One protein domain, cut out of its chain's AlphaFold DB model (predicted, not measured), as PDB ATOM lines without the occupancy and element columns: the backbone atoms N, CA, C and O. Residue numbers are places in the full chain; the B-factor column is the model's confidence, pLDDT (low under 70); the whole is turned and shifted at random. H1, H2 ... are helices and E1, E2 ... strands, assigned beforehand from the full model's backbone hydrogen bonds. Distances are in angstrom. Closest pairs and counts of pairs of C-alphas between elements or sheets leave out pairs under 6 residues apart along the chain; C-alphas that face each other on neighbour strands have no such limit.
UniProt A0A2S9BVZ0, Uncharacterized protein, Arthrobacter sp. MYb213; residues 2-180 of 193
ATOM      1  N   ALA A   2     126.101 143.115 162.965       66.00
ATOM      2  CA  ALA A   2     126.540 144.392 162.352       66.00
ATOM      3  C   ALA A   2     125.539 145.042 161.363       66.00
ATOM      4  O   ALA A   2     125.362 146.257 161.359       66.00
ATOM      5  N   ALA A   3     124.848 144.245 160.539       68.50
ATOM      6  CA  ALA A   3     123.837 144.759 159.606       68.50
ATOM      7  C   ALA A   3     122.563 145.271 160.310       68.50
ATOM      8  O   ALA A   3     121.957 146.231 159.854       68.50
ATOM      9  N   GLU A   4     122.183 144.645 161.421       69.69
ATOM     10  CA  GLU A   4     121.008 145.001 162.223       69.69
ATOM     11  C   GLU A   4     121.284 146.258 163.055       69.69
ATOM     12  O   GLU A   4     120.497 147.194 163.035       69.69
ATOM     13  N   GLU A   5     122.468 146.341 163.668       73.75
ATOM     14  CA  GLU A   5     122.955 147.547 164.349       73.75
ATOM     15  C   GLU A   5     123.051 148.740 163.388       73.75
ATOM     16  O   GLU A   5     122.648 149.849 163.726       73.75
ATOM     17  N   THR A   6     123.529 148.518 162.158       75.94
ATOM     18  CA  THR A   6     123.589 149.572 161.131       75.94
ATOM     19  C   THR A   6     122.191 150.047 160.729       75.94
ATOM     20  O   THR A   6     121.968 151.247 160.565       75.94
ATOM     21  N   GLN A   7     121.238 149.122 160.575       77.56
ATOM     22  CA  GLN A   7     119.849 149.468 160.264       77.56
ATOM     23  C   GLN A   7     119.195 150.253 161.402       77.56
ATOM     24  O   GLN A   7     118.517 151.248 161.139       77.56
ATOM     25  N   GLU A   8     119.441 149.851 162.646       84.81
ATOM     26  CA  GLU A   8     118.896 150.513 163.826       84.81
ATOM     27  C   GLU A   8     119.481 151.918 164.019       84.81
ATOM     28  O   GLU A   8     118.735 152.871 164.240       84.81
ATOM     29  N   LEU A   9     120.789 152.094 163.811       86.25
ATOM     30  CA  LEU A   9     121.424 153.416 163.813       86.25
ATOM     31  C   LEU A   9     120.854 154.340 162.728       86.25
ATOM     32  O   LEU A   9     120.658 155.533 162.977       86.25
ATOM     33  N   GLY A  10     120.568 153.795 161.542       87.00
ATOM     34  CA  GLY A  10     119.884 154.522 160.473       87.00
ATOM     35  C   GLY A  10     118.477 154.955 160.889       87.00
ATOM     36  O   GLY A  10     118.116 156.123 160.730       87.00
ATOM     37  N   ARG A  11     117.720 154.043 161.515       90.88
ATOM     38  CA  ARG A  11     116.378 154.311 162.038       90.88
ATOM     39  C   ARG A  11     116.402 155.434 163.066       90.88
ATOM     40  O   ARG A  11     115.695 156.424 162.894       90.88
ATOM     41  N   GLU A  12     117.235 155.318 164.095       91.00
ATOM     42  CA  GLU A  12     117.396 156.347 165.127       91.00
ATOM     43  C   GLU A  12     117.806 157.699 164.528       91.00
ATOM     44  O   GLU A  12     117.238 158.730 164.891       91.00
ATOM     45  N   GLY A  13     118.734 157.696 163.565       91.56
ATOM     46  CA  GLY A  13     119.141 158.895 162.835       91.56
ATOM     47  C   GLY A  13     117.973 159.587 162.128       91.56
ATOM     48  O   GLY A  13     117.803 160.796 162.271       91.56
ATOM     49  N   ALA A  14     117.124 158.839 161.420       93.38
ATOM     50  CA  ALA A  14     115.958 159.403 160.739       93.38
ATOM     51  C   ALA A  14     114.974 160.069 161.722       93.38
ATOM     52  O   ALA A  14     114.531 161.196 161.495       93.38
ATOM     53  N   PHE A  15     114.675 159.425 162.854       92.12
ATOM     54  CA  PHE A  15     113.825 160.031 163.889       92.12
ATOM     55  C   PHE A  15     114.434 161.301 164.480       92.12
ATOM     56  O   PHE A  15     113.728 162.287 164.705       92.12
ATOM     57  N   LEU A  16     115.745 161.283 164.708       92.12
ATOM     58  CA  LEU A  16     116.489 162.403 165.263       92.12
ATOM     59  C   LEU A  16     116.427 163.631 164.356       92.12
ATOM     60  O   LEU A  16     116.008 164.704 164.799       92.12
ATOM     61  N   PHE A  17     116.785 163.461 163.080       95.25
ATOM     62  CA  PHE A  17     116.765 164.548 162.106       95.25
ATOM     63  C   PHE A  17     115.349 165.052 161.850       95.25
ATOM     64  O   PHE A  17     115.160 166.263 161.775       95.25
ATOM     65  N   LYS A  18     114.346 164.164 161.788       94.88
ATOM     66  CA  LYS A  18     112.935 164.561 161.668       94.88
ATOM     67  C   LYS A  18     112.533 165.484 162.812       94.88
ATOM     68  O   LYS A  18     112.080 166.597 162.562       94.88
ATOM     69  N   ARG A  19     112.725 165.039 164.058       92.12
ATOM     70  CA  ARG A  19     112.346 165.814 165.246       92.12
ATOM     71  C   ARG A  19     113.049 167.167 165.272       92.12
ATOM     72  O   ARG A  19     112.421 168.176 165.575       92.12
ATOM     73  N   TRP A  20     114.339 167.197 164.948       93.50
ATOM     74  CA  TRP A  20     115.096 168.444 164.928       93.50
ATOM     75  C   TRP A  20     114.647 169.387 163.801       93.50
ATOM     76  O   TRP A  20     114.462 170.576 164.032       93.50
ATOM     77  N   LEU A  21     114.399 168.878 162.594       95.25
ATOM     78  CA  LEU A  21     113.864 169.693 161.502       95.25
ATOM     79  C   LEU A  21     112.492 170.273 161.864       95.25
ATOM     80  O   LEU A  21     112.249 171.460 161.651       95.25
ATOM     81  N   GLU A  22     111.609 169.483 162.467       94.19
ATOM     82  CA  GLU A  22     110.292 169.955 162.909       94.19
ATOM     83  C   GLU A  22     110.378 170.974 164.053       94.19
ATOM     84  O   GLU A  22     109.562 171.900 164.104       94.19
ATOM     85  N   SER A  23     111.399 170.888 164.914       93.19
ATOM     86  CA  SER A  23     111.627 171.868 165.987       93.19
ATOM     87  C   SER A  23     111.960 173.267 165.459       93.19
ATOM     88  O   SER A  23     111.692 174.259 166.136       93.19
ATOM     89  N   THR A  24     112.430 173.381 164.208       93.00
ATOM     90  CA  THR A  24     112.593 174.681 163.528       93.00
ATOM     91  C   THR A  24     111.261 175.359 163.211       93.00
ATOM     92  O   THR A  24     111.235 176.535 162.851       93.00
ATOM     93  N   THR A  25     110.143 174.637 163.328       92.81
ATOM     94  CA  THR A  25     108.771 175.051 163.005       92.81
ATOM     95  C   THR A  25     108.496 175.351 161.525       92.81
ATOM     96  O   THR A  25     107.404 175.810 161.187       92.81
ATOM     97  N   TYR A  26     109.464 175.124 160.634       94.06
ATOM     98  CA  TYR A  26     109.323 175.348 159.188       94.06
ATOM     99  C   TYR A  26     108.971 174.090 158.400       94.06
ATOM    100  O   TYR A  26     108.586 174.204 157.241       94.06
ATOM    101  N   PHE A  27     109.078 172.911 159.007       95.06
ATOM    102  CA  PHE A  27     108.849 171.640 158.332       95.06
ATOM    103  C   PHE A  27     107.696 170.874 158.967       95.06
ATOM    104  O   PHE A  27     107.537 170.885 160.186       95.06
ATOM    105  N   ASP A  28     106.934 170.184 158.127       94.44
ATOM    106  CA  ASP A  28     105.995 169.136 158.510       94.44
ATOM    107  C   ASP A  28     106.423 167.849 157.810       94.44
ATOM    108  O   ASP A  28     106.343 167.757 156.582       94.44
ATOM    109  N   LEU A  29     106.945 166.885 158.569       95.88
ATOM    110  CA  LEU A  29     107.619 165.700 158.032       95.88
ATOM    111  C   LEU A  29     106.885 164.426 158.464       95.88
ATOM    112  O   LEU A  29     107.393 163.680 159.302       95.88
ATOM    113  N   PRO A  30     105.670 164.162 157.954       94.88
ATOM    114  CA  PRO A  30     104.834 163.065 158.436       94.88
ATOM    115  C   PRO A  30     105.342 161.674 158.037       94.88
ATOM    116  O   PRO A  30     104.868 160.687 158.599       94.88
ATOM    117  N   TRP A  31     106.277 161.568 157.087       96.75
ATOM    118  CA  TRP A  31     106.686 160.284 156.520       96.75
ATOM    119  C   TRP A  31     108.128 159.945 156.862       96.75
ATOM    120  O   TRP A  31     109.044 160.731 156.628       96.75
ATOM    121  N   ILE A  32     108.315 158.733 157.379       95.38
ATOM    122  CA  ILE A  32     109.621 158.111 157.588       95.38
ATOM    123  C   ILE A  32     109.621 156.797 156.812       95.38
ATOM    124  O   ILE A  32     108.659 156.026 156.899       95.38
ATOM    125  N   VAL A  33     110.708 156.502 156.100       94.31
ATOM    126  CA  VAL A  33     110.818 155.321 155.228       94.31
ATOM    127  C   VAL A  33     110.468 154.017 155.953       94.31
ATOM    128  O   VAL A  33     109.697 153.207 155.446       94.31
ATOM    129  N   TYR A  34     110.900 153.872 157.208       89.56
ATOM    130  CA  TYR A  34     110.669 152.690 158.048       89.56
ATOM    131  C   TYR A  34     109.191 152.388 158.346       89.56
ATOM    132  O   TYR A  34     108.868 151.284 158.787       89.56
ATOM    133  N   HIS A  35     108.288 153.341 158.105       88.31
ATOM    134  CA  HIS A  35     106.850 153.173 158.309       88.31
ATOM    135  C   HIS A  35     106.030 153.393 157.035       88.31
ATOM    136  O   HIS A  35     104.997 152.749 156.858       88.31
ATOM    137  N   GLN A  36     106.472 154.286 156.144       88.25
ATOM    138  CA  GLN A  36     105.760 154.649 154.917       88.25
ATOM    139  C   GLN A  36     106.707 154.741 153.716       88.25
ATOM    140  O   GLN A  36     106.844 155.797 153.099       88.25
ATOM    141  N   ASN A  37     107.322 153.611 153.348       86.12
ATOM    142  CA  ASN A  37     108.256 153.507 152.220       86.12
ATOM    143  C   ASN A  37     107.797 154.274 150.966       86.12
ATOM    144  O   ASN A  37     108.552 155.089 150.449       86.12
ATOM    145  N   GLY A  38     106.558 154.053 150.510       88.81
ATOM    146  CA  GLY A  38     106.042 154.651 149.271       88.81
ATOM    147  C   GLY A  38     105.870 156.173 149.316       88.81
ATOM    148  O   GLY A  38     105.913 156.815 148.274       88.81
ATOM    149  N   MET A  39     105.729 156.767 150.505       94.94
ATOM    150  CA  MET A  39     105.621 158.226 150.659       94.94
ATOM    151  C   MET A  39     106.986 158.923 150.642       94.94
ATOM    152  O   MET A  39     107.047 160.145 150.563       94.94
ATOM    153  N   CYS A  40     108.077 158.154 150.706       95.69
ATOM    154  CA  CYS A  40     109.448 158.662 150.694       95.69
ATOM    155  C   CYS A  40     110.152 158.410 149.347       95.69
ATOM    156  O   CYS A  40     111.379 158.464 149.270       95.69
ATOM    157  N   GLU A  41     109.394 158.079 148.296       96.06
ATOM    158  CA  GLU A  41     109.920 157.714 146.980       96.06
ATOM    159  C   GLU A  41     110.005 158.914 146.028       96.06
ATOM    160  O   GLU A  41     109.017 159.588 145.743       96.06
ATOM    161  N   VAL A  42     111.193 159.122 145.460       95.75
ATOM    162  CA  VAL A  42     111.449 160.082 144.382       95.75
ATOM    163  C   VAL A  42     111.811 159.319 143.120       95.75
ATOM    164  O   VAL A  42     112.797 158.578 143.085       95.75
ATOM    165  N   ARG A  43     111.028 159.527 142.059       95.25
ATOM    166  CA  ARG A  43     111.324 158.984 140.734       95.25
ATOM    167  C   ARG A  43     112.304 159.888 139.988       95.25
ATOM    168  O   ARG A  43     112.070 161.086 139.854       95.25
ATOM    169  N   PHE A  44     113.378 159.287 139.489       95.19
ATOM    170  CA  PHE A  44     114.431 159.953 138.724       95.19
ATOM    171  C   PHE A  44     114.696 159.322 137.352       95.19
ATOM    172  O   PHE A  44     115.394 159.917 136.538       95.19
ATOM    173  N   ALA A  45     114.125 158.148 137.071       94.00
ATOM    174  CA  ALA A  45     114.170 157.524 135.753       94.00
ATOM    175  C   ALA A  45     112.969 156.588 135.521       94.00
ATOM    176  O   ALA A  45     112.189 156.277 136.431       94.00
ATOM    177  N   GLU A  46     112.841 156.114 134.284       90.38
ATOM    178  CA  GLU A  46     111.900 155.052 133.939       90.38
ATOM    179  C   GLU A  46     112.345 153.687 134.484       90.38
ATOM    180  O   GLU A  46     113.531 153.410 134.667       90.38
ATOM    181  N   GLY A  47     111.370 152.807 134.712       86.19
ATOM    182  CA  GLY A  47     111.610 151.422 135.117       86.19
ATOM    183  C   GLY A  47     111.861 151.200 136.621       86.19
ATOM    184  O   GLY A  47     111.726 152.127 137.429       86.19
ATOM    185  N   PRO A  48     112.178 149.947 137.018       80.19
ATOM    186  CA  PRO A  48     112.250 149.529 138.425       80.19
ATOM    187  C   PRO A  48     113.404 150.145 139.226       80.19
ATOM    188  O   PRO A  48     113.289 150.295 140.436       80.19
ATOM    189  N   GLY A  49     114.508 150.502 138.563       85.44
ATOM    190  CA  GLY A  49     115.682 151.115 139.200       85.44
ATOM    191  C   GLY A  49     115.632 152.642 139.280       85.44
ATOM    192  O   GLY A  49     116.527 153.244 139.857       85.44
ATOM    193  N   GLY A  50     114.605 153.276 138.706       93.25
ATOM    194  CA  GLY A  50     114.500 154.731 138.589       93.25
ATOM    195  C   GLY A  50     113.870 155.428 139.792       93.25
ATOM    196  O   GLY A  50     113.275 156.489 139.617       93.25
ATOM    197  N   VAL A  51     113.926 154.828 140.985       95.44
ATOM    198  CA  VAL A  51     113.317 155.363 142.212       95.44
ATOM    199  C   VAL A  51     114.317 155.313 143.363       95.44
ATOM    200  O   VAL A  51     114.927 154.276 143.616       95.44
ATOM    201  N   LYS A  52     114.452 156.424 144.093       95.56
ATOM    202  CA  LYS A  52     115.170 156.499 145.374       95.56
ATOM    203  C   LYS A  52     114.162 156.617 146.508       95.56
ATOM    204  O   LYS A  52     113.224 157.399 146.411       95.56
ATOM    205  N   ARG A  53     114.413 155.905 147.607       96.19
ATOM    206  CA  ARG A  53     113.766 156.156 148.901       96.19
ATOM    207  C   ARG A  53     114.653 157.046 149.757       96.19
ATOM    208  O   ARG A  53     115.805 156.682 149.995       96.19
ATOM    209  N   PHE A  54     114.124 158.183 150.177       97.69
ATOM    210  CA  PHE A  54     114.734 159.058 151.177       97.69
ATOM    211  C   PHE A  54     114.325 158.608 152.579       97.69
ATOM    212  O   PHE A  54     113.319 157.922 152.729       97.69
ATOM    213  N   ASP A  55     115.094 158.971 153.604       97.44
ATOM    214  CA  ASP A  55     114.830 158.526 154.977       97.44
ATOM    215  C   ASP A  55     113.577 159.194 155.565       97.44
ATOM    216  O   ASP A  55     112.829 158.569 156.324       97.44
ATOM    217  N   ILE A  56     113.342 160.460 155.198       98.31
ATOM    218  CA  ILE A  56     112.213 161.278 155.655       98.31
ATOM    219  C   ILE A  56     111.654 162.065 154.467       98.31
ATOM    220  O   ILE A  56     112.410 162.544 153.615       98.31
ATOM    221  N   ALA A  57     110.338 162.245 154.437       98.19
ATOM    222  CA  ALA A  57     109.666 163.089 153.460       98.19
ATOM    223  C   ALA A  57     108.553 163.927 154.100       98.19
ATOM    224  O   ALA A  57     107.985 163.572 155.139       98.19
ATOM    225  N   GLY A  58     108.231 165.046 153.457       97.06
ATOM    226  CA  GLY A  58     107.189 165.951 153.921       97.06
ATOM    227  C   GLY A  58     107.158 167.251 153.144       97.06
ATOM    228  O   GLY A  58     107.360 167.269 151.931       97.06
ATOM    229  N   SER A  59     106.885 168.345 153.847       96.56
ATOM    230  CA  SER A  59     106.794 169.676 153.256       96.56
ATOM    231  C   SER A  59     107.506 170.734 154.090       96.56
ATOM    232  O   SER A  59     107.464 170.728 155.321       96.56
ATOM    233  N   TRP A  60     108.112 171.693 153.402       95.69
ATOM    234  CA  TRP A  60     108.425 173.000 153.955       95.69
ATOM    235  C   TRP A  60     107.137 173.819 153.970       95.69
ATOM    236  O   TRP A  60     106.517 174.043 152.929       95.69
ATOM    237  N   LEU A  61     106.747 174.270 155.159       92.88
ATOM    238  CA  LEU A  61     105.571 175.091 155.428       92.88
ATOM    239  C   LEU A  61     105.760 176.530 154.919       92.88
ATOM    240  O   LEU A  61     106.013 177.462 155.687       92.88
ATOM    241  N   GLN A  62     105.683 176.678 153.600       87.94
ATOM    242  CA  GLN A  62     105.512 177.940 152.878       87.94
ATOM    243  C   GLN A  62     104.110 177.977 152.250       87.94
ATOM    244  O   GLN A  62     103.345 177.027 152.397       87.94
ATOM    245  N   ASN A  63     103.770 179.067 151.558       84.38
ATOM    246  CA  ASN A  63     102.533 179.167 150.787       84.38
ATOM    247  C   ASN A  63     102.855 179.387 149.297       84.38
ATOM    248  O   ASN A  63     103.282 180.493 148.944       84.38
ATOM    249  N   PRO A  64     102.662 178.379 148.425       88.81
ATOM    250  CA  PRO A  64     102.211 177.015 148.738       88.81
ATOM    251  C   PRO A  64     103.306 176.169 149.429       88.81
ATOM    252  O   PRO A  64     104.486 176.535 149.372       88.81
ATOM    253  N   PRO A  65     102.956 175.031 150.061       92.44
ATOM    254  CA  PRO A  65     103.933 174.117 150.649       92.44
ATOM    255  C   PRO A  65     104.873 173.533 149.600       92.44
ATOM    256  O   PRO A  65     104.455 173.190 148.494       92.44
ATOM    257  N   ILE A  66     106.143 173.375 149.971       95.50
ATOM    258  CA  ILE A  66     107.181 172.870 149.069       95.50
ATOM    259  C   ILE A  66     107.575 171.451 149.493       95.50
ATOM    260  O   ILE A  66     107.920 171.271 150.663       95.50
ATOM    261  N   PRO A  67     107.582 170.446 148.597       96.81
ATOM    262  CA  PRO A  67     108.025 169.093 148.929       96.81
ATOM    263  C   PRO A  67     109.468 169.059 149.443       96.81
ATOM    264  O   PRO A  67     110.347 169.725 148.893       96.81
ATOM    265  N   VAL A  68     109.719 168.260 150.480       98.12
ATOM    266  CA  VAL A  68     111.042 168.093 151.101       98.12
ATOM    267  C   VAL A  68     111.393 166.613 151.192       98.12
ATOM    268  O   VAL A  68     110.589 165.809 151.666       98.12
ATOM    269  N   TRP A  69     112.625 166.287 150.807       98.38
ATOM    270  CA  TRP A  69     113.211 164.949 150.848       98.38
ATOM    271  C   TRP A  69     114.500 164.988 151.663       98.38
ATOM    272  O   TRP A  69     115.398 165.772 151.354       98.38
ATOM    273  N   VAL A  70     114.605 164.168 152.707       98.50
ATOM    274  CA  VAL A  70     115.755 164.188 153.622       98.50
ATOM    275  C   VAL A  70     116.486 162.855 153.583       98.50
ATOM    276  O   VAL A  70     115.886 161.803 153.802       98.50
ATOM    277  N   GLU A  71     117.792 162.909 153.350       97.81
ATOM    278  CA  GLU A  71     118.706 161.786 153.551       97.81
ATOM    279  C   GLU A  71     119.480 162.024 154.855       97.81
ATOM    280  O   GLU A  71     120.196 163.018 154.994       97.81
ATOM    281  N   GLY A  72     119.308 161.130 155.823       95.88
ATOM    282  CA  GLY A  72     119.894 161.201 157.154       95.88
ATOM    283  C   GLY A  72     121.063 160.231 157.318       95.88
ATOM    284  O   GLY A  72     120.918 159.024 157.144       95.88
ATOM    285  N   LYS A  73     122.234 160.733 157.716       93.81
ATOM    286  CA  LYS A  73     123.442 159.935 157.963       93.81
ATOM    287  C   LYS A  73     123.971 160.151 159.374       93.81
ATOM    288  O   LYS A  73     124.740 161.079 159.633       93.81
ATOM    289  N   ARG A  74     123.597 159.255 160.289       90.44
ATOM    290  CA  ARG A  74     124.169 159.207 161.640       90.44
ATOM    291  C   ARG A  74     125.493 158.446 161.622       90.44
ATOM    292  O   ARG A  74     125.508 157.223 161.549       90.44
ATOM    293  N   TYR A  75     126.596 159.183 161.653       83.38
ATOM    294  CA  TYR A  75     127.960 158.657 161.604       83.38
ATOM    295  C   TYR A  75     128.829 159.299 162.689       83.38
ATOM    296  O   TYR A  75     128.586 160.425 163.123       83.38
ATOM    297  N   THR A  76     129.865 158.576 163.109       75.88
ATOM    298  CA  THR A  76     130.899 159.055 164.043       75.88
ATOM    299  C   THR A  76     132.206 159.436 163.340       75.88
ATOM    300  O   THR A  76     133.102 159.985 163.976       75.88
ATOM    301  N   THR A  77     132.310 159.160 162.037       79.12
ATOM    302  CA  THR A  77     133.457 159.484 161.175       79.12
ATOM    303  C   THR A  77     132.967 160.037 159.837       79.12
ATOM    304  O   THR A  77     131.798 159.878 159.486       79.12
ATOM    305  N   ASP A  78     133.851 160.681 159.079       78.38
ATOM    306  CA  ASP A  78     133.539 161.272 157.774       78.38
ATOM    307  C   ASP A  78     133.540 160.262 156.611       78.38
ATOM    308  O   ASP A  78     133.180 160.612 155.481       78.38
ATOM    309  N   SER A  79     133.927 159.009 156.878       80.00
ATOM    310  CA  SER A  79     134.143 157.985 155.858       80.00
ATOM    311  C   SER A  79     132.887 157.753 155.013       80.00
ATOM    312  O   SER A  79     131.857 157.284 155.494       80.00
ATOM    313  N   GLY A  80     132.976 158.106 153.729       89.25
ATOM    314  CA  GLY A  80     131.907 157.933 152.745       89.25
ATOM    315  C   GLY A  80     130.822 159.016 152.740       89.25
ATOM    316  O   GLY A  80     130.025 159.033 151.804       89.25
ATOM    317  N   LEU A  81     130.794 159.956 153.695       93.88
ATOM    318  CA  LEU A  81     129.741 160.985 153.752       93.88
ATOM    319  C   LEU A  81     129.736 161.894 152.518       93.88
ATOM    320  O   LEU A  81     128.669 162.241 152.021       93.88
ATOM    321  N   LYS A  82     130.915 162.248 151.982       95.12
ATOM    322  CA  LYS A  82     130.993 163.018 150.729       95.12
ATOM    323  C   LYS A  82     130.388 162.238 149.557       95.12
ATOM    324  O   LYS A  82     129.700 162.818 148.726       95.12
ATOM    325  N   ASP A  83     130.638 160.937 149.496       96.06
ATOM    326  CA  ASP A  83     130.176 160.098 148.395       96.06
ATOM    327  C   ASP A  83     128.660 159.907 148.448       96.06
ATOM    328  O   ASP A  83     127.983 160.133 147.451       96.06
ATOM    329  N   MET A  84     128.111 159.619 149.629       96.25
ATOM    330  CA  MET A  84     126.659 159.547 149.836       96.25
ATOM    331  C   MET A  84     125.967 160.884 149.537       96.25
ATOM    332  O   MET A  84     124.889 160.907 148.945       96.25
ATOM    333  N   PHE A  85     126.598 162.007 149.895       97.56
ATOM    334  CA  PHE A  85     126.107 163.330 149.522       97.56
ATOM    335  C   PHE A  85     126.060 163.506 147.997       97.56
ATOM    336  O   PHE A  85     125.024 163.892 147.462       97.56
ATOM    337  N   LEU A  86     127.138 163.178 147.275       98.06
ATOM    338  CA  LEU A  86     127.165 163.282 145.811       98.06
ATOM    339  C   LEU A  86     126.124 162.374 145.135       98.06
ATOM    340  O   LEU A  86     125.551 162.767 144.123       98.06
ATOM    341  N   GLU A  87     125.850 161.193 145.689       98.06
ATOM    342  CA  GLU A  87     124.779 160.318 145.200       98.06
ATOM    343  C   GLU A  87     123.407 160.994 145.330       98.06
ATOM    344  O   GLU A  87     122.649 161.054 144.359       98.06
ATOM    345  N   MET A  88     123.113 161.587 146.495       98.19
ATOM    346  CA  MET A  88     121.887 162.361 146.717       98.19
ATOM    347  C   MET A  88     121.767 163.526 145.722       98.19
ATOM    348  O   MET A  88     120.697 163.754 145.159       98.19
ATOM    349  N   VAL A  89     122.869 164.237 145.461       98.44
ATOM    350  CA  VAL A  89     122.920 165.327 144.474       98.44
ATOM    351  C   VAL A  89     122.621 164.822 143.057       98.44
ATOM    352  O   VAL A  89     121.860 165.462 142.328       98.44
ATOM    353  N   ALA A  90     123.177 163.673 142.662       98.19
ATOM    354  CA  ALA A  90     122.898 163.065 141.362       98.19
ATOM    355  C   ALA A  90     121.414 162.692 141.220       98.19
ATOM    356  O   ALA A  90     120.813 162.952 140.177       98.19
ATOM    357  N   ILE A  91     120.812 162.146 142.281       98.25
ATOM    358  CA  ILE A  91     119.386 161.800 142.330       98.25
ATOM    359  C   ILE A  91     118.517 163.052 142.217       98.25
ATOM    360  O   ILE A  91     117.582 163.056 141.421       98.25
ATOM    361  N   ALA A  92     118.831 164.118 142.957       98.12
ATOM    362  CA  ALA A  92     118.097 165.382 142.884       98.12
ATOM    363  C   ALA A  92     118.108 165.950 141.454       98.12
ATOM    364  O   ALA A  92     117.060 166.291 140.902       98.12
ATOM    365  N   TYR A  93     119.285 165.971 140.819       97.88
ATOM    366  CA  TYR A  93     119.444 166.417 139.437       97.88
ATOM    367  C   TYR A  93     118.661 165.555 138.437       97.88
ATOM    368  O   TYR A  93     117.927 166.087 137.599       97.88
ATOM    369  N   ALA A  94     118.763 164.229 138.547       97.12
ATOM    370  CA  ALA A  94     118.031 163.303 137.687       97.12
ATOM    371  C   ALA A  94     116.507 163.407 137.886       97.12
ATOM    372  O   ALA A  94     115.765 163.465 136.909       97.12
ATOM    373  N   ALA A  95     116.033 163.531 139.130       96.81
ATOM    374  CA  ALA A  95     114.619 163.694 139.464       96.81
ATOM    375  C   ALA A  95     114.013 164.966 138.865       96.81
ATOM    376  O   ALA A  95     112.937 164.920 138.265       96.81
ATOM    377  N   TYR A  96     114.719 166.092 138.970       96.88
ATOM    378  CA  TYR A  96     114.284 167.349 138.364       96.88
ATOM    379  C   TYR A  96     114.141 167.228 136.844       96.88
ATOM    380  O   TYR A  96     113.096 167.565 136.279       96.88
ATOM    381  N   ARG A  97     115.155 166.672 136.172       95.50
ATOM    382  CA  ARG A  97     115.112 166.456 134.719       95.50
ATOM    383  C   ARG A  97     114.021 165.483 134.308       95.50
ATOM    384  O   ARG A  97     113.335 165.725 133.319       95.50
ATOM    385  N   TYR A  98     113.831 164.416 135.076       95.12
ATOM    386  CA  TYR A  98     112.777 163.443 134.841       95.12
ATOM    387  C   TYR A  98     111.390 164.096 134.896       95.12
ATOM    388  O   TYR A  98     110.600 163.923 133.967       95.12
ATOM    389  N   LYS A  99     111.107 164.913 135.919       94.25
ATOM    390  CA  LYS A  99     109.845 165.671 136.016       94.25
ATOM    391  C   LYS A  99     109.666 166.627 134.835       94.25
ATOM    392  O   LYS A  99     108.618 166.606 134.188       94.25
ATOM    393  N   LYS A 100     110.712 167.393 134.504       93.75
ATOM    394  CA  LYS A 100     110.730 168.347 133.381       93.75
ATOM    395  C   LYS A 100     110.448 167.664 132.038       93.75
ATOM    396  O   LYS A 100     109.641 168.160 131.257       93.75
ATOM    397  N   LYS A 101     111.066 166.508 131.780       92.94
ATOM    398  CA  LYS A 101     110.884 165.716 130.551       92.94
ATOM    399  C   LYS A 101     109.480 165.129 130.430       92.94
ATOM    400  O   LYS A 101     108.930 165.095 129.335       92.94
ATOM    401  N   ASN A 102     108.899 164.697 131.546       92.12
ATOM    402  CA  ASN A 102     107.563 164.102 131.588       92.12
ATOM    403  C   ASN A 102     106.436 165.139 131.740       92.12
ATOM    404  O   ASN A 102     105.306 164.774 132.057       92.12
ATOM    405  N   GLY A 103     106.726 166.431 131.544       87.56
ATOM    406  CA  GLY A 103     105.725 167.501 131.594       87.56
ATOM    407  C   GLY A 103     105.074 167.689 132.968       87.56
ATOM    408  O   GLY A 103     103.999 168.275 133.058       87.56
ATOM    409  N   SER A 104     105.698 167.181 134.033       86.62
ATOM    410  CA  SER A 104     105.216 167.378 135.400       86.62
ATOM    411  C   SER A 104     105.558 168.786 135.872       86.62
ATOM    412  O   SER A 104     106.665 169.272 135.630       86.62
ATOM    413  N   THR A 105     104.631 169.432 136.582       83.06
ATOM    414  CA  THR A 105     104.895 170.730 137.208       83.06
ATOM    415  C   THR A 105     106.047 170.599 138.195       83.06
ATOM    416  O   THR A 105     106.075 169.690 139.029       83.06
ATOM    417  N   ASP A 106     106.999 171.520 138.102       86.19
ATOM    418  CA  ASP A 106     108.085 171.627 139.060       86.19
ATOM    419  C   ASP A 106     107.540 172.127 140.405       86.19
ATOM    420  O   ASP A 106     107.254 173.309 140.574       86.19
ATOM    421  N   GLY A 107     107.366 171.201 141.350       85.38
ATOM    422  CA  GLY A 107     106.868 171.490 142.696       85.38
ATOM    423  C   GLY A 107     107.884 172.189 143.600       85.38
ATOM    424  O   GLY A 107     107.566 172.468 144.752       85.38
ATOM    425  N   GLY A 108     109.101 172.457 143.114       94.62
ATOM    426  CA  GLY A 108     110.133 173.127 143.898       94.62
ATOM    427  C   GLY A 108     110.850 172.219 144.899       94.62
ATOM    428  O   GLY A 108     111.363 172.738 145.886       94.62
ATOM    429  N   ASP A 109     110.892 170.899 144.661       96.94
ATOM    430  CA  ASP A 109     111.434 169.895 145.592       96.94
ATOM    431  C   ASP A 109     112.759 170.319 146.240       96.94
ATOM    432  O   ASP A 109     113.725 170.635 145.546       96.94
ATOM    433  N   GLN A 110     112.810 170.272 147.568       98.06
ATOM    434  CA  GLN A 110     114.003 170.551 148.361       98.06
ATOM    435  C   GLN A 110     114.636 169.241 148.828       98.06
ATOM    436  O   GLN A 110     113.936 168.331 149.275       98.06
ATOM    437  N   PHE A 111     115.962 169.159 148.768       98.44
ATOM    438  CA  PHE A 111     116.731 167.981 149.161       98.44
ATOM    439  C   PHE A 111     117.659 168.336 150.317       98.44
ATOM    440  O   PHE A 111     118.526 169.198 150.183       98.44
ATOM    441  N   ILE A 112     117.483 167.678 151.458       98.56
ATOM    442  CA  ILE A 112     118.244 167.947 152.676       98.56
ATOM    443  C   ILE A 112     119.154 166.758 152.965       98.56
ATOM    444  O   ILE A 112     118.684 165.650 153.211       98.56
ATOM    445  N   TYR A 113     120.460 167.001 152.994       98.00
ATOM    446  CA  TYR A 113     121.439 166.050 153.499       98.00
ATOM    447  C   TYR A 113     121.739 166.368 154.965       98.00
ATOM    448  O   TYR A 113     122.393 167.370 155.267       98.00
ATOM    449  N   ALA A 114     121.238 165.538 155.878       97.00
ATOM    450  CA  ALA A 114     121.413 165.706 157.315       97.00
ATOM    451  C   ALA A 114     122.409 164.677 157.856       97.00
ATOM    452  O   ALA A 114     122.295 163.487 157.580       97.00
ATOM    453  N   THR A 115     123.396 165.104 158.639       95.69
ATOM    454  CA  THR A 115     124.391 164.197 159.218       95.69
ATOM    455  C   THR A 115     124.830 164.622 160.612       95.69
ATOM    456  O   THR A 115     124.735 165.794 160.965       95.69
ATOM    457  N   THR A 116     125.318 163.672 161.411       93.81
ATOM    458  CA  THR A 116     125.877 163.940 162.746       93.81
ATOM    459  C   THR A 116     127.376 164.237 162.749       93.81
ATOM    460  O   THR A 116     127.950 164.494 163.807       93.81
ATOM    461  N   HIS A 117     128.033 164.181 161.587       93.12
ATOM    462  CA  HIS A 117     129.473 164.388 161.482       93.12
ATOM    463  C   HIS A 117     129.813 165.359 160.344       93.12
ATOM    464  O   HIS A 117     129.301 165.202 159.234       93.12
ATOM    465  N   PRO A 118     130.678 166.365 160.576       92.75
ATOM    466  CA  PRO A 118     131.180 167.209 159.500       92.75
ATOM    467  C   PRO A 118     131.896 166.374 158.437       92.75
ATOM    468  O   PRO A 118     132.599 165.421 158.750       92.75
ATOM    469  N   PHE A 119     131.776 166.762 157.173       94.62
ATOM    470  CA  PHE A 119     132.462 166.100 156.068       94.62
ATOM    471  C   PHE A 119     132.961 167.139 155.073       94.62
ATOM    472  O   PHE A 119     132.443 168.255 155.019       94.62
ATOM    473  N   ALA A 120     133.983 166.776 154.293       91.56
ATOM    474  CA  ALA A 120     134.526 167.626 153.231       91.56
ATOM    475  C   ALA A 120     134.827 169.072 153.692       91.56
ATOM    476  O   ALA A 120     134.605 170.036 152.961       91.56
ATOM    477  N   VAL A 121     135.342 169.219 154.921       90.69
ATOM    478  CA  VAL A 121     135.528 170.512 155.609       90.69
ATOM    479  C   VAL A 121     136.412 171.469 154.805       90.69
ATOM    480  O   VAL A 121     136.131 172.664 154.728       90.69
ATOM    481  N   SER A 122     137.448 170.948 154.141       90.94
ATOM    482  CA  SER A 122     138.344 171.733 153.281       90.94
ATOM    483  C   SER A 122     137.654 172.316 152.045       90.94
ATOM    484  O   SER A 122     138.106 173.333 151.522       90.94
ATOM    485  N   SER A 123     136.553 171.709 151.596       90.56
ATOM    486  CA  SER A 123     135.764 172.137 150.440       90.56
ATOM    487  C   SER A 123     134.334 172.540 150.814       90.56
ATOM    488  O   SER A 123     133.437 172.486 149.974       90.56
ATOM    489  N   TRP A 124     134.095 172.921 152.075       91.25
ATOM    490  CA  TRP A 124     132.747 173.158 152.606       91.25
ATOM    491  C   TRP A 124     131.956 174.187 151.790       91.25
ATOM    492  O   TRP A 124     130.803 173.964 151.434       91.25
ATOM    493  N   LYS A 125     132.602 175.303 151.425       89.19
ATOM    494  CA  LYS A 125     131.980 176.382 150.637       89.19
ATOM    495  C   LYS A 125     131.614 175.951 149.217       89.19
ATOM    496  O   LYS A 125     130.794 176.603 148.583       89.19
ATOM    497  N   GLN A 126     132.243 174.894 148.714       92.81
ATOM    498  CA  GLN A 126     132.028 174.377 147.372       92.81
ATOM    499  C   GLN A 126     130.955 173.290 147.335       92.81
ATOM    500  O   GLN A 126     130.481 173.000 146.248       92.81
ATOM    501  N   LEU A 127     130.540 172.721 148.476       93.19
ATOM    502  CA  LEU A 127     129.590 171.598 148.508       93.19
ATOM    503  C   LEU A 127     128.242 171.912 147.848       93.19
ATOM    504  O   LEU A 127     127.599 171.013 147.319       93.19
ATOM    505  N   ILE A 128     127.826 173.178 147.851       93.62
ATOM    506  CA  ILE A 128     126.605 173.640 147.186       93.62
ATOM    507  C   ILE A 128     127.015 174.539 146.015       93.62
ATOM    508  O   ILE A 128     126.879 175.760 146.041       93.62
ATOM    509  N   SER A 129     127.593 173.921 144.984       96.25
ATOM    510  CA  SER A 129     128.050 174.590 143.763       96.25
ATOM    511  C   SER A 129     127.629 173.822 142.514       96.25
ATOM    512  O   SER A 129     127.390 172.614 142.559       96.25
ATOM    513  N   THR A 130     127.583 174.509 141.372       96.62
ATOM    514  CA  THR A 130     127.347 173.873 140.067       96.62
ATOM    515  C   THR A 130     128.425 172.846 139.726       96.62
ATOM    516  O   THR A 130     128.155 171.845 139.063       96.62
ATOM    517  N   GLU A 131     129.645 173.060 140.214       96.50
ATOM    518  CA  GLU A 131     130.784 172.164 140.068       96.50
ATOM    519  C   GLU A 131     130.543 170.854 140.817       96.50
ATOM    520  O   GLU A 131     130.835 169.790 140.276       96.50
ATOM    521  N   THR A 132     129.940 170.910 142.007       97.31
ATOM    522  CA  THR A 132     129.539 169.714 142.758       97.31
ATOM    523  C   THR A 132     128.410 168.956 142.072       97.31
ATOM    524  O   THR A 132     128.474 167.730 141.995       97.31
ATOM    525  N   ILE A 133     127.422 169.644 141.483       98.00
ATOM    526  CA  ILE A 133     126.396 168.963 140.671       98.00
ATOM    527  C   ILE A 133     127.054 168.247 139.481       98.00
ATOM    528  O   ILE A 133     126.716 167.107 139.161       98.00
ATOM    529  N   LYS A 134     128.044 168.884 138.845       97.81
ATOM    530  CA  LYS A 134     128.810 168.292 137.742       97.81
ATOM    531  C   LYS A 134     129.688 167.120 138.193       97.81
ATOM    532  O   LYS A 134     129.844 166.162 137.437       97.81
ATOM    533  N   GLU A 135     130.265 167.184 139.391       97.62
ATOM    534  CA  GLU A 135     131.001 166.078 140.021       97.62
ATOM    535  C   GLU A 135     130.073 164.880 140.245       97.62
ATOM    536  O   GLU A 135     130.382 163.781 139.786       97.62
ATOM    537  N   ALA A 136     128.906 165.106 140.854       97.81
ATOM    538  CA  ALA A 136     127.881 164.090 141.070       97.81
ATOM    539  C   ALA A 136     127.409 163.461 139.748       97.81
ATOM    540  O   ALA A 136     127.407 162.239 139.611       97.81
ATOM    541  N   TYR A 137     127.111 164.286 138.741       97.44
ATOM    542  CA  TYR A 137     126.726 163.832 137.403       97.44
ATOM    543  C   TYR A 137     127.770 162.891 136.785       97.44
ATOM    544  O   TYR A 137     127.428 161.834 136.265       97.44
ATOM    545  N   LYS A 138     129.059 163.239 136.871       97.31
ATOM    546  CA  LYS A 138     130.142 162.399 136.332       97.31
ATOM    547  C   LYS A 138     130.361 161.120 137.136       97.31
ATOM    548  O   LYS A 138     130.774 160.115 136.564       97.31
ATOM    549  N   LYS A 139     130.157 161.175 138.453       97.62
ATOM    550  CA  LYS A 139     130.416 160.059 139.366       97.62
ATOM    551  C   LYS A 139     129.312 158.998 139.329       97.62
ATOM    552  O   LYS A 139     129.616 157.827 139.530       97.62
ATOM    553  N   TYR A 140     128.071 159.393 139.042       96.88
ATOM    554  CA  TYR A 140     126.903 158.505 139.037       96.88
ATOM    555  C   TYR A 140     126.195 158.459 137.669       96.88
ATOM    556  O   TYR A 140     125.000 158.762 137.595       96.88
ATOM    557  N   PRO A 141     126.882 158.063 136.575       95.31
ATOM    558  CA  PRO A 141     126.282 157.993 135.237       95.31
ATOM    559  C   PRO A 141     125.057 157.067 135.182       95.31
ATOM    560  O   PRO A 141     124.106 157.338 134.458       95.31
ATOM    561  N   GLN A 142     125.023 156.022 136.013       94.12
ATOM    562  CA  GLN A 142     123.885 155.110 136.136       94.12
ATOM    563  C   GLN A 142     122.612 155.761 136.711       94.12
ATOM    564  O   GLN A 142     121.533 155.197 136.562       94.12
ATOM    565  N   ILE A 143     122.730 156.915 137.381       95.62
ATOM    566  CA  ILE A 143     121.597 157.669 137.944       95.62
ATOM    567  C   ILE A 143     121.137 158.745 136.960       95.62
ATOM    568  O   ILE A 143     119.946 158.877 136.695       95.62
ATOM    569  N   VAL A 144     122.081 159.518 136.417       93.12
ATOM    570  CA  VAL A 144     121.775 160.674 135.554       93.12
ATOM    571  C   VAL A 144     121.517 160.302 134.091       93.12
ATOM    572  O   VAL A 144     120.939 161.105 133.357       93.12
ATOM    573  N   GLY A 145     121.914 159.096 133.677       88.69
ATOM    574  CA  GLY A 145     121.786 158.601 132.310       88.69
ATOM    575  C   GLY A 145     122.727 159.286 131.315       88.69
ATOM    576  O   GLY A 145     123.602 160.070 131.681       88.69
ATOM    577  N   ASP A 146     122.521 159.002 130.029       84.44
ATOM    578  CA  ASP A 146     123.406 159.449 128.942       84.44
ATOM    579  C   ASP A 146     123.111 160.874 128.437       84.44
ATOM    580  O   ASP A 146     123.761 161.374 127.515       84.44
ATOM    581  N   GLU A 147     122.116 161.559 129.006       86.50
ATOM    582  CA  GLU A 147     121.764 162.905 128.561       86.50
ATOM    583  C   GLU A 147     122.829 163.921 128.986       86.50
ATOM    584  O   GLU A 147     123.204 163.977 130.157       86.50
ATOM    585  N   SER A 148     123.247 164.800 128.071       93.44
ATOM    586  CA  SER A 148     124.259 165.830 128.340       93.44
ATOM    587  C   SER A 148     123.947 166.661 129.591       93.44
ATOM    588  O   SER A 148     122.789 167.008 129.846       93.44
ATOM    589  N   PHE A 149     124.989 167.013 130.346       96.88
ATOM    590  CA  PHE A 149     124.893 167.914 131.495       96.88
ATOM    591  C   PHE A 149     124.336 169.284 131.081       96.88
ATOM    592  O   PHE A 149     124.840 169.900 130.142       96.88
ATOM    593  N   ASN A 150     123.325 169.767 131.799       97.44
ATOM    594  CA  ASN A 150     122.680 171.053 131.582       97.44
ATOM    595  C   ASN A 150     123.024 171.992 132.749       97.44
ATOM    596  O   ASN A 150     122.776 171.682 133.914       97.44
ATOM    597  N   HIS A 151     123.627 173.137 132.425       97.38
ATOM    598  CA  HIS A 151     124.090 174.098 133.422       97.38
ATOM    599  C   HIS A 151     122.947 174.835 134.133       97.38
ATOM    600  O   HIS A 151     123.075 175.101 135.327       97.38
ATOM    601  N   ASP A 152     121.840 175.115 133.447       97.38
ATOM    602  CA  ASP A 152     120.689 175.815 134.027       97.38
ATOM    603  C   ASP A 152     119.950 174.901 135.012       97.38
ATOM    604  O   ASP A 152     119.660 175.294 136.140       97.38
ATOM    605  N   ASP A 153     119.747 173.634 134.635       97.06
ATOM    606  CA  ASP A 153     119.167 172.615 135.517       97.06
ATOM    607  C   ASP A 153     120.035 172.425 136.780       97.06
ATOM    608  O   ASP A 153     119.525 172.272 137.891       97.06
ATOM    609  N   ALA A 154     121.363 172.489 136.635       97.75
ATOM    610  CA  ALA A 154     122.286 172.392 137.762       97.75
ATOM    611  C   ALA A 154     122.208 173.601 138.707       97.75
ATOM    612  O   ALA A 154     122.341 173.426 139.918       97.75
ATOM    613  N   GLN A 155     121.979 174.814 138.192       97.88
ATOM    614  CA  GLN A 155     121.767 176.000 139.030       97.88
ATOM    615  C   GLN A 155     120.480 175.880 139.847       97.88
ATOM    616  O   GLN A 155     120.502 176.135 141.049       97.88
ATOM    617  N   VAL A 156     119.394 175.415 139.222       97.56
ATOM    618  CA  VAL A 156     118.121 175.178 139.917       97.56
ATOM    619  C   VAL A 156     118.308 174.201 141.075       97.56
ATOM    620  O   VAL A 156     117.830 174.453 142.176       97.56
ATOM    621  N   ILE A 157     119.022 173.098 140.849       97.44
ATOM    622  CA  ILE A 157     119.225 172.073 141.879       97.44
ATOM    623  C   ILE A 157     120.192 172.519 142.969       97.44
ATOM    624  O   ILE A 157     119.949 172.232 144.139       97.44
ATOM    625  N   ARG A 158     121.241 173.271 142.619       97.44
ATOM    626  CA  ARG A 158     122.130 173.902 143.603       97.44
ATOM    627  C   ARG A 158     121.324 174.704 144.629       97.44
ATOM    628  O   ARG A 158     121.583 174.581 145.819       97.44
ATOM    629  N   ASP A 159     120.326 175.461 144.179       97.31
ATOM    630  CA  ASP A 159     119.518 176.330 145.043       97.31
ATOM    631  C   ASP A 159     118.453 175.567 145.863       97.31
ATOM    632  O   ASP A 159     117.719 176.171 146.642       97.31
ATOM    633  N   ARG A 160     118.372 174.237 145.707       97.44
ATOM    634  CA  ARG A 160     117.409 173.348 146.387       97.44
ATOM    635  C   ARG A 160     118.062 172.306 147.290       97.44
ATOM    636  O   ARG A 160     117.364 171.488 147.888       97.44
ATOM    637  N   ILE A 161     119.390 172.306 147.366       98.00
ATOM    638  CA  ILE A 161     120.153 171.400 148.220       98.00
ATOM    639  C   ILE A 161     120.491 172.105 149.529       98.00
ATOM    640  O   ILE A 161     121.043 173.202 149.540       98.00
ATOM    641  N   TRP A 162     120.225 171.420 150.634       97.50
ATOM    642  CA  TRP A 162     120.564 171.852 151.981       97.50
ATOM    643  C   TRP A 162     121.512 170.847 152.613       97.50
ATOM    644  O   TRP A 162     121.355 169.638 152.446       97.50
ATOM    645  N   ILE A 163     122.481 171.349 153.373       96.81
ATOM    646  CA  ILE A 163     123.391 170.519 154.161       96.81
ATOM    647  C   ILE A 163     123.229 170.913 155.616       96.81
ATOM    648  O   ILE A 163     123.362 172.082 155.976       96.81
ATOM    649  N   ILE A 164     122.961 169.918 156.448       94.88
ATOM    650  CA  ILE A 164     122.757 170.089 157.876       94.88
ATOM    651  C   ILE A 164     123.720 169.157 158.586       94.88
ATOM    652  O   ILE A 164     123.626 167.937 158.476       94.88
ATOM    653  N   VAL A 165     124.654 169.745 159.325       94.00
ATOM    654  CA  VAL A 165     125.515 169.006 160.245       94.00
ATOM    655  C   VAL A 165     125.020 169.301 161.642       94.00
ATOM    656  O   VAL A 165     125.113 170.429 162.126       94.00
ATOM    657  N   TRP A 166     124.454 168.277 162.253       90.38
ATOM    658  CA  TRP A 166     123.810 168.355 163.543       90.38
ATOM    659  C   TRP A 166     124.680 167.708 164.618       90.38
ATOM    660  O   TRP A 166     125.328 166.693 164.383       90.38
ATOM    661  N   SER A 167     124.701 168.284 165.812       88.00
ATOM    662  CA  SER A 167     125.379 167.703 166.975       88.00
ATOM    663  C   SER A 167     124.348 167.208 167.980       88.00
ATOM    664  O   SER A 167     123.379 167.914 168.226       88.00
ATOM    665  N   GLU A 168     124.607 166.074 168.644       82.25
ATOM    666  CA  GLU A 168     123.732 165.525 169.699       82.25
ATOM    667  C   GLU A 168     123.338 166.549 170.772       82.25
ATOM    668  O   GLU A 168     122.197 166.580 171.223       82.25
ATOM    669  N   ARG A 169     124.224 167.498 171.086       86.06
ATOM    670  CA  ARG A 169     123.933 168.579 172.040       86.06
ATOM    671  C   ARG A 169     122.859 169.565 171.583       86.06
ATOM    672  O   ARG A 169     122.268 170.242 172.415       86.06
ATOM    673  N   GLN A 170     122.598 169.678 170.284       87.38
ATOM    674  CA  GLN A 170     121.545 170.556 169.766       87.38
ATOM    675  C   GLN A 170     120.139 170.015 170.065       87.38
ATOM    676  O   GLN A 170     119.167 170.762 169.940       87.38
ATOM    677  N   GLU A 171     120.012 168.760 170.508       84.00
ATOM    678  CA  GLU A 171     118.755 168.225 171.037       84.00
ATOM    679  C   GLU A 171     118.279 169.010 172.262       84.00
ATOM    680  O   GLU A 171     117.107 169.364 172.345       84.00
ATOM    681  N   GLU A 172     119.196 169.360 173.166       86.31
ATOM    682  CA  GLU A 172     118.893 170.114 174.392       86.31
ATOM    683  C   GLU A 172     118.417 171.549 174.109       86.31
ATOM    684  O   GLU A 172     117.815 172.189 174.968       86.31
ATOM    685  N   LEU A 173     118.680 172.056 172.899       87.62
ATOM    686  CA  LEU A 173     118.287 173.390 172.438       87.62
ATOM    687  C   LEU A 173     117.037 173.368 171.547       87.62
ATOM    688  O   LEU A 173     116.654 174.402 170.999       87.62
ATOM    689  N   SER A 174     116.432 172.196 171.354       89.88
ATOM    690  CA  SER A 174     115.267 172.018 170.491       89.88
ATOM    691  C   SER A 174     113.977 172.019 171.296       89.88
ATOM    692  O   SER A 174     113.917 171.469 172.394       89.88
ATOM    693  N   LEU A 175     112.922 172.582 170.705       90.25
ATOM    694  CA  LEU A 175     111.574 172.448 171.245       90.25
ATOM    695  C   LEU A 175     111.186 170.966 171.336       90.25
ATOM    696  O   LEU A 175     111.414 170.191 170.401       90.25
ATOM    697  N   LYS A 176     110.560 170.590 172.448       87.19
ATOM    698  CA  LYS A 176     109.897 169.296 172.620       87.19
ATOM    699  C   LYS A 176     108.619 169.245 171.791       87.19
ATOM    700  O   LYS A 176     108.054 170.271 171.423       87.19
ATOM    701  N   THR A 177     108.117 168.041 171.537       83.50
ATOM    702  CA  THR A 177     106.912 167.831 170.724       83.50
ATOM    703  C   THR A 177     105.708 168.628 171.231       83.50
ATOM    704  O   THR A 177     105.001 169.230 170.422       83.50
ATOM    705  N   GLU A 178     105.482 168.693 172.548       86.81
ATOM    706  CA  GLU A 178     104.352 169.453 173.106       86.81
ATOM    707  C   GLU A 178     104.516 170.972 172.898       86.81
ATOM    708  O   GLU A 178     103.548 171.698 172.642       86.81
ATOM    709  N   GLU A 179     105.757 171.459 172.957       90.25
ATOM    710  CA  GLU A 179     106.098 172.862 172.715       90.25
ATOM    711  C   GLU A 179     105.929 173.212 171.232       90.25
ATOM    712  O   GLU A 179     105.340 174.244 170.912       90.25
ATOM    713  N   ILE A 180     106.355 172.325 170.322       88.19
ATOM    714  CA  ILE A 180     106.163 172.480 168.871       88.19
ATOM    715  C   ILE A 180     104.676 172.615 168.539       88.19
ATOM    716  O   ILE A 180     104.301 173.539 167.822       88.19
TER     717      ILE A 180
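This is residues 2 to 180 of the 193 residues of an uncharacterized protein of Arthrobacter sp. MYb213 (UniProt A0A2S9BVZ0). A strongly twisted wall of five strands runs through the domain, with the long helix H1 over one face and the long helix H3 and the small H2 over the other, three layers in all. H5, H6 and H7 cluster on H3, the hairpin E2 and E3 packs on it too, and H8 and H9 lie near H1. The printed part has 179 residues with nine named helices and seven named strands, in the order H1 E1 H2 E2 E3 E4 E5 H3 E6 H4 H5 H6 H7 E7 H8 H9. The large sheet, order E1 E4 E5 E6 E7, is mixed, and so is the class; the whole is compact, radius of gyration of the C-alphas 16.1 A, spans 46 by 37 by 32 A.

Start at H1, residues 2 to 23, on the sheet of E1, 27 to 32, E4, 56 to 60, E5, 66 to 73, E6, 110 to 115, and E7, 161 to 165; its closest C-alphas to E5 are Ala 14 and Gly 72, 5.6 A. E1 and E4 are antiparallel, N 28 to O 59 2.9 A; E4 and E5 form a hairpin, N 58 to O 68 3.1 A. E5 and E6 are parallel, N 71 to O 112 2.9 A, as are E6 and E7, N 113 to O 162 2.8 A. On the opposite face from H1, find H2, 33 to 40, over E1, height over the sheet 5.6 A, and H3, 81 to 101, over E6, height 9.9 A. E5, H3 and E6 are a strand-helix-strand unit, parallel strands joined through a helix, its crossover right-handed. The hairpin E2, 41 to 43, and E3, 51 to 53, has N 42 and O 52 at 2.8 A; Arg 43 of E2 and Ala 95 of H3 are their closest C-alphas, 5.9 A. H3, the hub, touches H5, 130 to 139, about perpendicular at 84 degrees, closest C-alphas Leu 86 and Ala 136, 4.9 A. It also touches H6, 141 to 144, and H7, 151 to 158. H4, 121 to 126, is close to but not clearly touching H5. H9, 177 to 180, touches H1; H8, 168 to 173, is near it. Every O i to N i+4 pair is within hydrogen-bond range in H1, H3, H5 and H7, but 1 of 4 in H2, 0 of 2 in H4 and H8, whose i+3 pairs number 3 of 5, 2 of 3 and 3 of 3.

Find C-alpha 2 at (126.540, 144.392, 162.352); H1 runs 31.5 A from there. H3 begins at C-alpha 81, (129.741, 160.985, 153.752), and is 30.3 A long; E5 is 22.6 A. H9 ends at C-alpha 180, (106.163, 172.480, 168.871).

The farthest C-alphas, Asp 146 and Glu 178, are 49.1 A apart. The printed part has no cut and no long link. Mean pLDDT of the printed part is 92.4; residues 2 to 4 are under 70.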